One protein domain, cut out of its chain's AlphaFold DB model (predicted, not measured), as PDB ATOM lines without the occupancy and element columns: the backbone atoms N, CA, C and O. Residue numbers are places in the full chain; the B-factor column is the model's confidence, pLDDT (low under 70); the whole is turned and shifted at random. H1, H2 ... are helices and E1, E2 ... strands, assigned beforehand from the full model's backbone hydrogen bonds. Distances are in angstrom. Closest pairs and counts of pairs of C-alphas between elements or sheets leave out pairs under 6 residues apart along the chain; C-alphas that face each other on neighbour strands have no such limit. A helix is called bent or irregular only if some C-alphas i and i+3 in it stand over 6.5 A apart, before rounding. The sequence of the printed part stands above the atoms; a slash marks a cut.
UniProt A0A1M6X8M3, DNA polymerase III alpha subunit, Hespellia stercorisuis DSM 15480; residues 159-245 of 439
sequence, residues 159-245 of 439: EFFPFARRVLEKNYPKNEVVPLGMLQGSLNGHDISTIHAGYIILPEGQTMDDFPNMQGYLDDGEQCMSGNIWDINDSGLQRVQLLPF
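Overview. This is residues 159 to 245 of the 439 residues of the protein "DNA polymerase III alpha subunit" of Hespellia stercorisuis DSM 15480 (UniProt A0A1M6X8M3). A strongly twisted sheet of five strands has one helix, H1, over one face, and the long hairpin E1 and E2 runs through it, with its tip, residues 186 to 191, sticking out at one end. The short hairpin E3 and E4 is set at a wide angle beside E1, E5 lies at the other edge beside E2, and the small helix H2 only grazes the sheet. The printed part has 87 residues, with two named helices and five named strands in the order H1 E1 E2 E3 E4 H2 E5; the sheet order is E3 E4 E1 E2 E5, mixed, and the class is mixed, helices and strands. The whole is compact, with a radius of gyration of the C-alphas of 13.0 A and spans of 42 by 29 by 21 A.

Arrangement. H1, residues 159 to 171, is on the sheet at a height over the sheet of 9.2 A; this is an arrangement of two layers, helix on one face of a sheet. H1 lies over E2, residues 193 to 201, and runs along the strands, at 12 degrees to E2 on the local plane; their closest C-alphas are those of Phe 161 and Gly 198, 7.2 A apart. E1, residues 177 to 184, forms a hairpin with E2, antiparallel at 150 degrees, with N 180 and O 198 within hydrogen-bond range at 2.8 A. E2 bends by 60 degrees at residue 198. E3, residues 215 to 217, forms a hairpin with E4, residues 223 to 226, antiparallel at 124 degrees, with N 216 and O 224 at 2.9 A. E4 is staggered: residues 223 to 225 pair with E3, and 225 to 226 with E1, parallel at 64 degrees, with N 181 and O 225 at 2.8 A. H2, residues 229 to 234, only grazes the sheet with residues 229 to 233. E5, residues 238 to 244, is antiparallel to E2 at 143 degrees, with N 242 and O 197 at 2.8 A. E4, H2 and E5 form a split strand-helix-strand unit, two strands running the same way with E1 and E2 between them, and its crossover is right-handed. H1 and H2 are apart. In H2 every O i to N i+4 pair is within hydrogen-bond range; in H1 8 of 9 are.

Along the chain. H1 begins at C-alpha 159, (-73.603, 25.625, 130.051), and is 20.5 A long; it is irregular, with C-alphas 159 and 162 7.2 A apart. E1 is 22.0 A long, E2 22.6 A, E3 7.2 A, E4 9.2 A and H2 8.6 A. E5, 19.0 A long, ends at C-alpha 244, (-67.036, 31.846, 128.582).

Size, cuts and confidence. The C-alphas of Lys 174 and Asn 188, the two farthest apart, are 42.7 A apart. The printed part has no cut. The link from E2 to E3, residues 202 to 214, is long. Mean pLDDT of the printed part is 89.2, and residues 185 to 191 are under 70.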
ATOM      1  N   GLU A 159     -72.390  26.278 129.534       94.38
ATOM      2  CA  GLU A 159     -73.603  25.625 130.051       94.38
ATOM      3  C   GLU A 159     -74.669  26.638 130.525       94.38
ATOM      4  O   GLU A 159     -75.844  26.291 130.651       94.38
ATOM      5  N   PHE A 160     -74.285  27.895 130.785       96.31
ATOM      6  CA  PHE A 160     -75.188  28.950 131.239       96.31
ATOM      7  C   PHE A 160     -75.937  29.673 130.108       96.31
ATOM      8  O   PHE A 160     -76.975  30.280 130.376       96.31
ATOM      9  N   PHE A 161     -75.476  29.599 128.855       96.56
ATOM     10  CA  PHE A 161     -76.070  30.347 127.738       96.56
ATOM     11  C   PHE A 161     -77.589  30.134 127.590       96.56
ATOM     12  O   PHE A 161     -78.322  31.126 127.611       96.56
ATOM     13  N   PRO A 162     -78.123  28.893 127.568       96.31
ATOM     14  CA  PRO A 162     -79.568  28.677 127.450       96.31
ATOM     15  C   PRO A 162     -80.372  29.260 128.622       96.31
ATOM     16  O   PRO A 162     -81.489  29.749 128.442       96.31
ATOM     17  N   PHE A 163     -79.809  29.239 129.835       97.56
ATOM     18  CA  PHE A 163     -80.441  29.832 131.013       97.56
ATOM     19  C   PHE A 163     -80.479  31.357 130.921       97.56
ATOM     20  O   PHE A 163     -81.513  31.959 131.213       97.56
ATOM     21  N   ALA A 164     -79.382  31.972 130.476       97.62
ATOM     22  CA  ALA A 164     -79.324  33.406 130.247       97.62
ATOM     23  C   ALA A 164     -80.301  33.836 129.145       97.62
ATOM     24  O   ALA A 164     -81.098  34.739 129.390       97.62
ATOM     25  N   ARG A 165     -80.340  33.140 127.996       97.75
ATOM     26  CA  ARG A 165     -81.308  33.404 126.914       97.75
ATOM     27  C   ARG A 165     -82.740  33.427 127.444       97.75
ATOM     28  O   ARG A 165     -83.449  34.410 127.251       97.75
ATOM     29  N   ARG A 166     -83.126  32.412 128.226       97.69
ATOM     30  CA  ARG A 166     -84.455  32.329 128.851       97.69
ATOM     31  C   ARG A 166     -84.763  33.519 129.770       97.69
ATOM     32  O   ARG A 166     -85.912  33.959 129.833       97.69
ATOM     33  N   VAL A 167     -83.782  34.011 130.531       97.50
ATOM     34  CA  VAL A 167     -83.950  35.210 131.375       97.50
ATOM     35  C   VAL A 167     -84.195  36.443 130.504       97.50
ATOM     36  O   VAL A 167     -85.104  37.218 130.799       97.50
ATOM     37  N   LEU A 168     -83.439  36.605 129.418       97.62
ATOM     38  CA  LEU A 168     -83.586  37.735 128.500       97.62
ATOM     39  C   LEU A 168     -84.934  37.707 127.774       97.62
ATOM     40  O   LEU A 168     -85.695  38.663 127.888       97.62
ATOM     41  N   GLU A 169     -85.297  36.594 127.137       97.12
ATOM     42  CA  GLU A 169     -86.578  36.433 126.429       97.12
ATOM     43  C   GLU A 169     -87.786  36.667 127.348       97.12
ATOM     44  O   GLU A 169     -88.807  37.215 126.936       97.12
ATOM     45  N   LYS A 170     -87.675  36.301 128.632       96.75
ATOM     46  CA  LYS A 170     -88.728  36.567 129.617       96.75
ATOM     47  C   LYS A 170     -88.909  38.063 129.903       96.75
ATOM     48  O   LYS A 170     -90.043  38.494 130.113       96.75
ATOM     49  N   ASN A 171     -87.823  38.833 129.979       96.44
ATOM     50  CA  ASN A 171     -87.896  40.280 130.218       96.44
ATOM     51  C   ASN A 171     -88.268  41.059 128.954       96.44
ATOM     52  O   ASN A 171     -88.974  42.061 129.051       96.44
ATOM     53  N   TYR A 172     -87.861  40.562 127.785       95.62
ATOM     54  CA  TYR A 172     -88.026  41.226 126.495       95.62
ATOM     55  C   TYR A 172     -88.829  40.356 125.505       95.62
ATOM     56  O   TYR A 172     -88.339  40.034 124.428       95.62
ATOM     57  N   PRO A 173     -90.086  39.977 125.816       95.06
ATOM     58  CA  PRO A 173     -90.849  38.989 125.038       95.06
ATOM     59  C   PRO A 173     -91.259  39.456 123.633       95.06
ATOM     60  O   PRO A 173     -91.822  38.678 122.868       95.06
ATOM     61  N   LYS A 174     -91.053  40.736 123.315       94.62
ATOM     62  CA  LYS A 174     -91.337  41.331 122.003       94.62
ATOM     63  C   LYS A 174     -90.077  41.635 121.191       94.62
ATOM     64  O   LYS A 174     -90.170  42.169 120.089       94.62
ATOM     65  N   ASN A 175     -88.915  41.368 121.768       95.31
ATOM     66  CA  ASN A 175     -87.619  41.638 121.181       95.31
ATOM     67  C   ASN A 175     -86.991  40.309 120.784       95.31
ATOM     68  O   ASN A 175     -87.168  39.300 121.469       95.31
ATOM     69  N   GLU A 176     -86.235  40.315 119.697       95.19
ATOM     70  CA  GLU A 176     -85.427  39.161 119.337       95.19
ATOM     71  C   GLU A 176     -84.141  39.159 120.176       95.19
ATOM     72  O   GLU A 176     -83.486  40.194 120.333       95.19
ATOM     73  N   VAL A 177     -83.800  38.005 120.753       96.94
ATOM     74  CA  VAL A 177     -82.564  37.798 121.515       96.94
ATOM     75  C   VAL A 177     -81.647  36.917 120.680       96.94
ATOM     76  O   VAL A 177     -81.892  35.720 120.536       96.94
ATOM     77  N   VAL A 178     -80.587  37.510 120.139       96.62
ATOM     78  CA  VAL A 178     -79.683  36.853 119.185       96.62
ATOM     79  C   VAL A 178     -78.291  36.659 119.788       96.62
ATOM     80  O   VAL A 178     -77.886  37.462 120.638       96.62
ATOM     81  N   PRO A 179     -77.543  35.607 119.412       97.19
ATOM     82  CA  PRO A 179     -76.196  35.385 119.929       97.19
ATOM     83  C   PRO A 179     -75.261  36.560 119.628       97.19
ATOM     84  O   PRO A 179     -75.314  37.150 118.550       97.19
ATOM     85  N   LEU A 180     -74.371  36.870 120.568       95.62
ATOM     86  CA  LEU A 180     -73.242  37.775 120.365       95.62
ATOM     87  C   LEU A 180     -71.985  36.946 120.086       95.62
ATOM     88  O   LEU A 180     -71.554  36.186 120.953       95.62
ATOM     89  N   GLY A 181     -71.374  37.134 118.920       94.12
ATOM     90  CA  GLY A 181     -70.074  36.567 118.569       94.12
ATOM     91  C   GLY A 181     -68.921  37.500 118.939       94.12
ATOM     92  O   GLY A 181     -68.991  38.711 118.717       94.12
ATOM     93  N   MET A 182     -67.835  36.947 119.480       90.94
ATOM     94  CA  MET A 182     -66.590  37.675 119.738       90.94
ATOM     95  C   MET A 182     -65.409  36.952 119.097       90.94
ATOM     96  O   MET A 182     -65.207  35.763 119.325       90.94
ATOM     97  N   LEU A 183     -64.602  37.692 118.336       87.50
ATOM     98  CA  LEU A 183     -63.366  37.159 117.772       87.50
ATOM     99  C   LEU A 183     -62.342  36.901 118.883       87.50
ATOM    100  O   LEU A 183     -62.038  37.793 119.680       87.50
ATOM    101  N   GLN A 184     -61.785  35.694 118.907       80.31
ATOM    102  CA  GLN A 184     -60.725  35.280 119.816       80.31
ATOM    103  C   GLN A 184     -59.620  34.567 119.026       80.31
ATOM    104  O   GLN A 184     -59.889  33.802 118.110       80.31
ATOM    105  N   GLY A 185     -58.355  34.843 119.347       69.19
ATOM    106  CA  GLY A 185     -57.214  34.235 118.658       69.19
ATOM    107  C   GLY A 185     -56.000  35.156 118.580       69.19
ATOM    108  O   GLY A 185     -56.068  36.340 118.916       69.19
ATOM    109  N   SER A 186     -54.866  34.602 118.158       55.94
ATOM    110  CA  SER A 186     -53.632  35.357 117.920       55.94
ATOM    111  C   SER A 186     -53.510  35.686 116.439       55.94
ATOM    112  O   SER A 186     -53.602  34.789 115.611       55.94
ATOM    113  N   LEU A 187     -53.188  36.939 116.107       52.69
ATOM    114  CA  LEU A 187     -52.891  37.363 114.729       52.69
ATOM    115  C   LEU A 187     -51.704  36.599 114.100       52.69
ATOM    116  O   LEU A 187     -51.537  36.623 112.886       52.69
ATOM    117  N   ASN A 188     -50.886  35.927 114.921       53.88
ATOM    118  CA  ASN A 188     -49.723  35.150 114.484       53.88
ATOM    119  C   ASN A 188     -50.004  33.636 114.359       53.88
ATOM    120  O   ASN A 188     -49.088  32.877 114.048       53.88
ATOM    121  N   GLY A 189     -51.237  33.185 114.626       52.25
ATOM    122  CA  GLY A 189     -51.700  31.804 114.452       52.25
ATOM    123  C   GLY A 189     -52.877  31.743 113.474       52.25
ATOM    124  O   GLY A 189     -53.602  32.717 113.320       52.25
ATOM    125  N   HIS A 190     -53.060  30.612 112.792       54.03
ATOM    126  CA  HIS A 190     -54.105  30.440 111.769       54.03
ATOM    127  C   HIS A 190     -55.516  30.190 112.346       54.03
ATOM    128  O   HIS A 190     -56.453  30.023 111.573       54.03
ATOM    129  N   ASP A 191     -55.682  30.213 113.671       68.00
ATOM    130  CA  ASP A 191     -56.940  29.885 114.348       68.00
ATOM    131  C   ASP A 191     -57.536  31.148 114.990       68.00
ATOM    132  O   ASP A 191     -57.321  31.442 116.168       68.00
ATOM    133  N   ILE A 192     -58.241  31.943 114.180       76.88
ATOM    134  CA  ILE A 192     -59.160  32.975 114.675       76.88
ATOM    135  C   ILE A 192     -60.533  32.311 114.794       76.88
ATOM    136  O   ILE A 192     -61.097  31.901 113.782       76.88
ATOM    137  N   SER A 193     -61.055  32.214 116.013       83.56
ATOM    138  CA  SER A 193     -62.394  31.705 116.309       83.56
ATOM    139  C   SER A 193     -63.386  32.833 116.565       83.56
ATOM    140  O   SER A 193     -63.015  33.916 117.026       83.56
ATOM    141  N   THR A 194     -64.666  32.569 116.308       89.94
ATOM    142  CA  THR A 194     -65.775  33.408 116.771       89.94
ATOM    143  C   THR A 194     -66.511  32.665 117.875       89.94
ATOM    144  O   THR A 194     -67.359  31.807 117.630       89.94
ATOM    145  N   ILE A 195     -66.188  33.008 119.119       91.94
ATOM    146  CA  ILE A 195     -66.804  32.386 120.289       91.94
ATOM    147  C   ILE A 195     -68.160  33.024 120.605       91.94
ATOM    148  O   ILE A 195     -68.370  34.220 120.380       91.94
ATOM    149  N   HIS A 196     -69.064  32.246 121.200       94.75
ATOM    150  CA  HIS A 196     -70.290  32.773 121.797       94.75
ATOM    151  C   HIS A 196     -69.920  33.601 123.036       94.75
ATOM    152  O   HIS A 196     -69.322  33.085 123.976       94.75
ATOM    153  N   ALA A 197     -70.253  34.890 123.041       94.44
ATOM    154  CA  ALA A 197     -69.840  35.851 124.066       94.44
ATOM    155  C   ALA A 197     -71.013  36.584 124.738       94.44
ATOM    156  O   ALA A 197     -70.825  37.633 125.365       94.44
ATOM    157  N   GLY A 198     -72.228  36.051 124.618       96.19
ATOM    158  CA  GLY A 198     -73.437  36.612 125.213       96.19
ATOM    159  C   GLY A 198     -74.565  36.765 124.211       96.19
ATOM    160  O   GLY A 198     -74.662  36.006 123.254       96.19
ATOM    161  N   TYR A 199     -75.398  37.775 124.430       97.06
ATOM    162  CA  TYR A 199     -76.564  38.044 123.598       97.06
ATOM    163  C   TYR A 199     -76.685  39.526 123.262       97.06
ATOM    164  O   TYR A 199     -76.254  40.393 124.029       97.06
ATOM    165  N   ILE A 200     -77.327  39.803 122.133       95.81
ATOM    166  CA  ILE A 200     -77.874  41.111 121.793       95.81
ATOM    167  C   ILE A 200     -79.397  41.034 121.857       95.81
ATOM    168  O   ILE A 200     -80.004  40.087 121.359       95.81
ATOM    169  N   ILE A 201     -80.010  42.045 122.463       95.50
ATOM    170  CA  ILE A 201     -81.449  42.279 122.403       95.50
ATOM    171  C   ILE A 201     -81.689  43.282 121.273       95.50
ATOM    172  O   ILE A 201     -81.219  44.421 121.343       95.50
ATOM    173  N   LEU A 202     -82.394  42.861 120.225       94.31
ATOM    174  CA  LEU A 202     -82.749  43.725 119.100       94.31
ATOM    175  C   LEU A 202     -83.978  44.584 119.447       94.31
ATOM    176  O   LEU A 202     -84.851  44.132 120.193       94.31
ATOM    177  N   PRO A 203     -84.098  45.823 118.935       93.44
ATOM    178  CA  PRO A 203     -85.308  46.625 119.102       93.44
ATOM    179  C   PRO A 203     -86.578  45.916 118.595       93.44
ATOM    180  O   PRO A 203     -86.523  45.086 117.695       93.44
ATOM    181  N   GLU A 204     -87.739  46.248 119.171       93.31
ATOM    182  CA  GLU A 204     -89.020  45.613 118.811       93.31
ATOM    183  C   GLU A 204     -89.284  45.723 117.299       93.31
ATOM    184  O   GLU A 204     -89.243  46.817 116.733       93.31
ATOM    185  N   GLY A 205     -89.558  44.581 116.661       91.75
ATOM    186  CA  GLY A 205     -89.838  44.483 115.226       91.75
ATOM    187  C   GLY A 205     -88.615  44.499 114.306       91.75
ATOM    188  O   GLY A 205     -88.812  44.411 113.097       91.75
ATOM    189  N   GLN A 206     -87.397  44.605 114.846       93.44
ATOM    190  CA  GLN A 206     -86.161  44.466 114.076       93.44
ATOM    191  C   GLN A 206     -85.600  43.048 114.157       93.44
ATOM    192  O   GLN A 206     -85.773  42.369 115.171       93.44
ATOM    193  N   THR A 207     -84.899  42.641 113.103       94.06
ATOM    194  CA  THR A 207     -84.181  41.363 113.011       94.06
ATOM    195  C   THR A 207     -82.705  41.611 112.709       94.06
ATOM    196  O   THR A 207     -82.272  42.747 112.502       94.06
ATOM    197  N   MET A 208     -81.891  40.552 112.673       94.00
ATOM    198  CA  MET A 208     -80.481  40.683 112.287       94.00
ATOM    199  C   MET A 208     -80.298  41.284 110.884       94.00
ATOM    200  O   MET A 208     -79.287  41.943 110.636       94.00
ATOM    201  N   ASP A 209     -81.267  41.105 109.981       94.00
ATOM    202  CA  ASP A 209     -81.217  41.615 108.602       94.00
ATOM    203  C   ASP A 209     -81.223  43.146 108.526       94.00
ATOM    204  O   ASP A 209     -80.716  43.714 107.559       94.00
ATOM    205  N   ASP A 210     -81.707  43.823 109.571       93.38
ATOM    206  CA  ASP A 210     -81.612  45.280 109.702       93.38
ATOM    207  C   ASP A 210     -80.169  45.756 109.982       93.38
ATOM    208  O   ASP A 210     -79.868  46.949 109.887       93.38
ATOM    209  N   PHE A 211     -79.257  44.829 110.297       92.44
ATOM    210  CA  PHE A 211     -77.873  45.087 110.699       92.44
ATOM    211  C   PHE A 211     -76.850  44.246 109.903       92.44
ATOM    212  O   PHE A 211     -76.015  43.558 110.495       92.44
ATOM    213  N   PRO A 212     -76.840  44.306 108.559       90.38
ATOM    214  CA  PRO A 212     -76.092  43.365 107.715       90.38
ATOM    215  C   PRO A 212     -74.567  43.403 107.916       90.38
ATOM    216  O   PRO A 212     -73.894  42.395 107.729       90.38
ATOM    217  N   ASN A 213     -74.013  44.545 108.336       89.38
ATOM    218  CA  ASN A 213     -72.574  44.706 108.581       89.38
ATOM    219  C   ASN A 213     -72.122  44.189 109.956       89.38
ATOM    220  O   ASN A 213     -70.936  44.260 110.269       89.38
ATOM    221  N   MET A 214     -73.059  43.722 110.783       91.38
ATOM    222  CA  MET A 214     -72.800  43.211 112.128       91.38
ATOM    223  C   MET A 214     -73.211  41.743 112.268       91.38
ATOM    224  O   MET A 214     -73.487  41.290 113.373       91.38
ATOM    225  N   GLN A 215     -73.290  40.998 111.165       92.62
ATOM    226  CA  GLN A 215     -73.614  39.575 111.184       92.62
ATOM    227  C   GLN A 215     -72.362  38.718 110.976       92.62
ATOM    228  O   GLN A 215     -71.482  39.047 110.181       92.62
ATOM    229  N   GLY A 216     -72.329  37.566 111.636       92.00
ATOM    230  CA  GLY A 216     -71.330  36.528 111.431       92.00
ATOM    231  C   GLY A 216     -71.839  35.167 111.882       92.00
ATOM    232  O   GLY A 216     -73.032  34.976 112.116       92.00
ATOM    233  N   TYR A 217     -70.919  34.220 112.024       93.94
ATOM    234  CA  TYR A 217     -71.213  32.867 112.483       93.94
ATOM    235  C   TYR A 217     -70.285  32.519 113.637       93.94
ATOM    236  O   TYR A 217     -69.097  32.843 113.591       93.94
ATOM    237  N   LEU A 218     -70.841  31.883 114.663       93.75
ATOM    238  CA  LEU A 218     -70.060  31.240 115.711       93.75
ATOM    239  C   LEU A 218     -69.326  30.021 115.133       93.75
ATOM    240  O   LEU A 218     -69.670  29.524 114.059       93.75
ATOM    241  N   ASP A 219     -68.344  29.502 115.865       89.25
ATOM    242  CA  ASP A 219     -67.581  28.312 115.452       89.25
ATOM    243  C   ASP A 219     -68.449  27.057 115.235       89.25
ATOM    244  O   ASP A 219     -68.076  26.164 114.476       89.25
ATOM    245  N   ASP A 220     -69.609  26.976 115.889       89.38
ATOM    246  CA  ASP A 220     -70.580  25.888 115.718       89.38
ATOM    247  C   ASP A 220     -71.536  26.093 114.525       89.38
ATOM    248  O   ASP A 220     -72.356  25.221 114.228       89.38
ATOM    249  N   GLY A 221     -71.408  27.219 113.819       92.06
ATOM    250  CA  GLY A 221     -72.229  27.596 112.675       92.06
ATOM    251  C   GLY A 221     -73.530  28.327 113.017       92.06
ATOM    252  O   GLY A 221     -74.265  28.663 112.088       92.06
ATOM    253  N   GLU A 222     -73.845  28.603 114.292       94.31
ATOM    254  CA  GLU A 222     -74.997  29.446 114.649       94.31
ATOM    255  C   GLU A 222     -74.750  30.887 114.164       94.31
ATOM    256  O   GLU A 222     -73.677  31.465 114.365       94.31
ATOM    257  N   GLN A 223     -75.745  31.482 113.503       95.00
ATOM    258  CA  GLN A 223     -75.684  32.882 113.090       95.00
ATOM    259  C   GLN A 223     -75.679  33.777 114.337       95.00
ATOM    260  O   GLN A 223     -76.432  33.558 115.286       95.00
ATOM    261  N   CYS A 224     -74.826  34.794 114.343       95.25
ATOM    262  CA  CYS A 224     -74.667  35.692 115.476       95.25
ATOM    263  C   CYS A 224     -74.482  37.133 115.022       95.25
ATOM    264  O   CYS A 224     -74.071  37.411 113.893       95.25
ATOM    265  N   MET A 225     -74.757  38.056 115.933       94.38
ATOM    266  CA  MET A 225     -74.299  39.422 115.784       94.38
ATOM    267  C   MET A 225     -72.822  39.483 116.175       94.38
ATOM    268  O   MET A 225     -72.467  39.174 117.312       94.38
ATOM    269  N   SER A 226     -71.957  39.884 115.253       88.94
ATOM    270  CA  SER A 226     -70.529  40.084 115.485       88.94
ATOM    271  C   SER A 226     -70.093  41.396 114.840       88.94
ATOM    272  O   SER A 226     -70.469  41.730 113.721       88.94
ATOM    273  N   GLY A 227     -69.337  42.204 115.571       76.62
ATOM    274  CA  GLY A 227     -68.991  43.540 115.110       76.62
ATOM    275  C   GLY A 227     -68.127  44.284 116.107       76.62
ATOM    276  O   GLY A 227     -67.879  43.820 117.225       76.62
ATOM    277  N   ASN A 228     -67.648  45.453 115.694       79.75
ATOM    278  CA  ASN A 228     -66.937  46.337 116.596       79.75
ATOM    279  C   ASN A 228     -67.885  46.818 117.703       79.75
ATOM    280  O   ASN A 228     -69.055  47.109 117.465       79.75
ATOM    281  N   ILE A 229     -67.365  46.934 118.923       77.75
ATOM    282  CA  ILE A 229     -68.136  47.377 120.085       77.75
ATOM    283  C   ILE A 229     -68.736  48.774 119.887       77.75
ATOM    284  O   ILE A 229     -69.836  49.034 120.363       77.75
ATOM    285  N   TRP A 230     -68.036  49.652 119.163       81.19
ATOM    286  CA  TRP A 230     -68.519  50.999 118.857       81.19
ATOM    287  C   TRP A 230     -69.754  50.951 117.958       81.19
ATOM    288  O   TRP A 230     -70.759  51.562 118.294       81.19
ATOM    289  N   ASP A 231     -69.718  50.136 116.901       85.31
ATOM    290  CA  ASP A 231     -70.836  49.998 115.963       85.31
ATOM    291  C   ASP A 231     -72.085  49.439 116.659       85.31
ATOM    292  O   ASP A 231     -73.191  49.938 116.454       85.31
ATOM    293  N   ILE A 232     -71.912  48.446 117.541       83.00
ATOM    294  CA  ILE A 232     -73.006  47.873 118.342       83.00
ATOM    295  C   ILE A 232     -73.620  48.940 119.260       83.00
ATOM    296  O   ILE A 232     -74.844  49.086 119.299       83.00
ATOM    297  N   ASN A 233     -72.784  49.697 119.975       80.81
ATOM    298  CA  ASN A 233     -73.242  50.727 120.906       80.81
ATOM    299  C   ASN A 233     -73.958  51.881 120.181       80.81
ATOM    300  O   ASN A 233     -75.015  52.328 120.627       80.81
ATOM    301  N   ASP A 234     -73.424  52.324 119.042       84.56
ATOM    302  CA  ASP A 234     -73.984  53.422 118.244       84.56
ATOM    303  C   ASP A 234     -75.292  53.022 117.537       84.56
ATOM    304  O   ASP A 234     -76.115  53.876 117.201       84.56
ATOM    305  N   SER A 235     -75.532  51.717 117.369       83.94
ATOM    306  CA  SER A 235     -76.743  51.165 116.748       83.94
ATOM    307  C   SER A 235     -77.939  51.051 117.703       83.94
ATOM    308  O   SER A 235     -79.015  50.614 117.295       83.94
ATOM    309  N   GLY A 236     -77.785  51.440 118.976       81.94
ATOM    310  CA  GLY A 236     -78.859  51.368 119.977       81.94
ATOM    311  C   GLY A 236     -79.237  49.940 120.388       81.94
ATOM    312  O   GLY A 236     -80.334  49.722 120.906       81.94
ATOM    313  N   LEU A 237     -78.345  48.979 120.141       89.06
ATOM    314  CA  LEU A 237     -78.484  47.582 120.533       89.06
ATOM    315  C   LEU A 237     -78.098  47.412 122.006       89.06
ATOM    316  O   LEU A 237     -77.083  47.949 122.448       89.06
ATOM    317  N   GLN A 238     -78.867  46.631 122.769       90.69
ATOM    318  CA  GLN A 238     -78.481  46.294 124.142       90.69
ATOM    319  C   GLN A 238     -77.739  44.969 124.158       90.69
ATOM    320  O   GLN A 238     -78.246  43.934 123.724       90.69
ATOM    321  N   ARG A 239     -76.527  45.007 124.704       92.38
ATOM    322  CA  ARG A 239     -75.638  43.857 124.805       92.38
ATOM    323  C   ARG A 239     -75.639  43.304 126.223       92.38
ATOM    324  O   ARG A 239     -75.427  44.042 127.178       92.38
ATOM    325  N   VAL A 240     -75.757  41.987 126.343       95.25
ATOM    326  CA  VAL A 240     -75.541  41.249 127.593       95.25
ATOM    327  C   VAL A 240     -74.316  40.369 127.402       95.25
ATOM    328  O   VAL A 240     -74.396  39.319 126.766       95.25
ATOM    329  N   GLN A 241     -73.164  40.821 127.901       95.00
ATOM    330  CA  GLN A 241     -71.879  40.184 127.611       95.00
ATOM    331  C   GLN A 241     -71.563  39.061 128.604       95.00
ATOM    332  O   GLN A 241     -71.294  39.312 129.778       95.00
ATOM    333  N   LEU A 242     -71.544  37.823 128.116       95.81
ATOM    334  CA  LEU A 242     -71.275  36.610 128.884       95.81
ATOM    335  C   LEU A 242     -70.021  35.944 128.309       95.81
ATOM    336  O   LEU A 242     -70.082  35.246 127.301       95.81
ATOM    337  N   LEU A 243     -68.871  36.181 128.929       93.75
ATOM    338  CA  LEU A 243     -67.595  35.641 128.481       93.75
ATOM    339  C   LEU A 243     -67.405  34.217 129.017       93.75
ATOM    340  O   LEU A 243     -67.288  34.048 130.241       93.75
ATOM    341  N   PRO A 244     -67.345  33.195 128.147       92.44
ATOM    342  CA  PRO A 244     -67.036  31.846 128.582       92.44
ATOM    343  C   PRO A 244     -65.597  31.799 129.092       92.44
ATOM    344  O   PRO A 244     -64.668  32.312 128.464       92.44
ATOM    345  N   PHE A 245     -65.402  31.199 130.264       89.56
ATOM    346  CA  PHE A 245     -64.070  31.010 130.818       89.56
ATOM    347  C   PHE A 245     -63.910  29.626 131.421       89.56
ATOM    348  O   PHE A 245     -64.671  29.178 132.281       89.56
TER     349      PHE A 245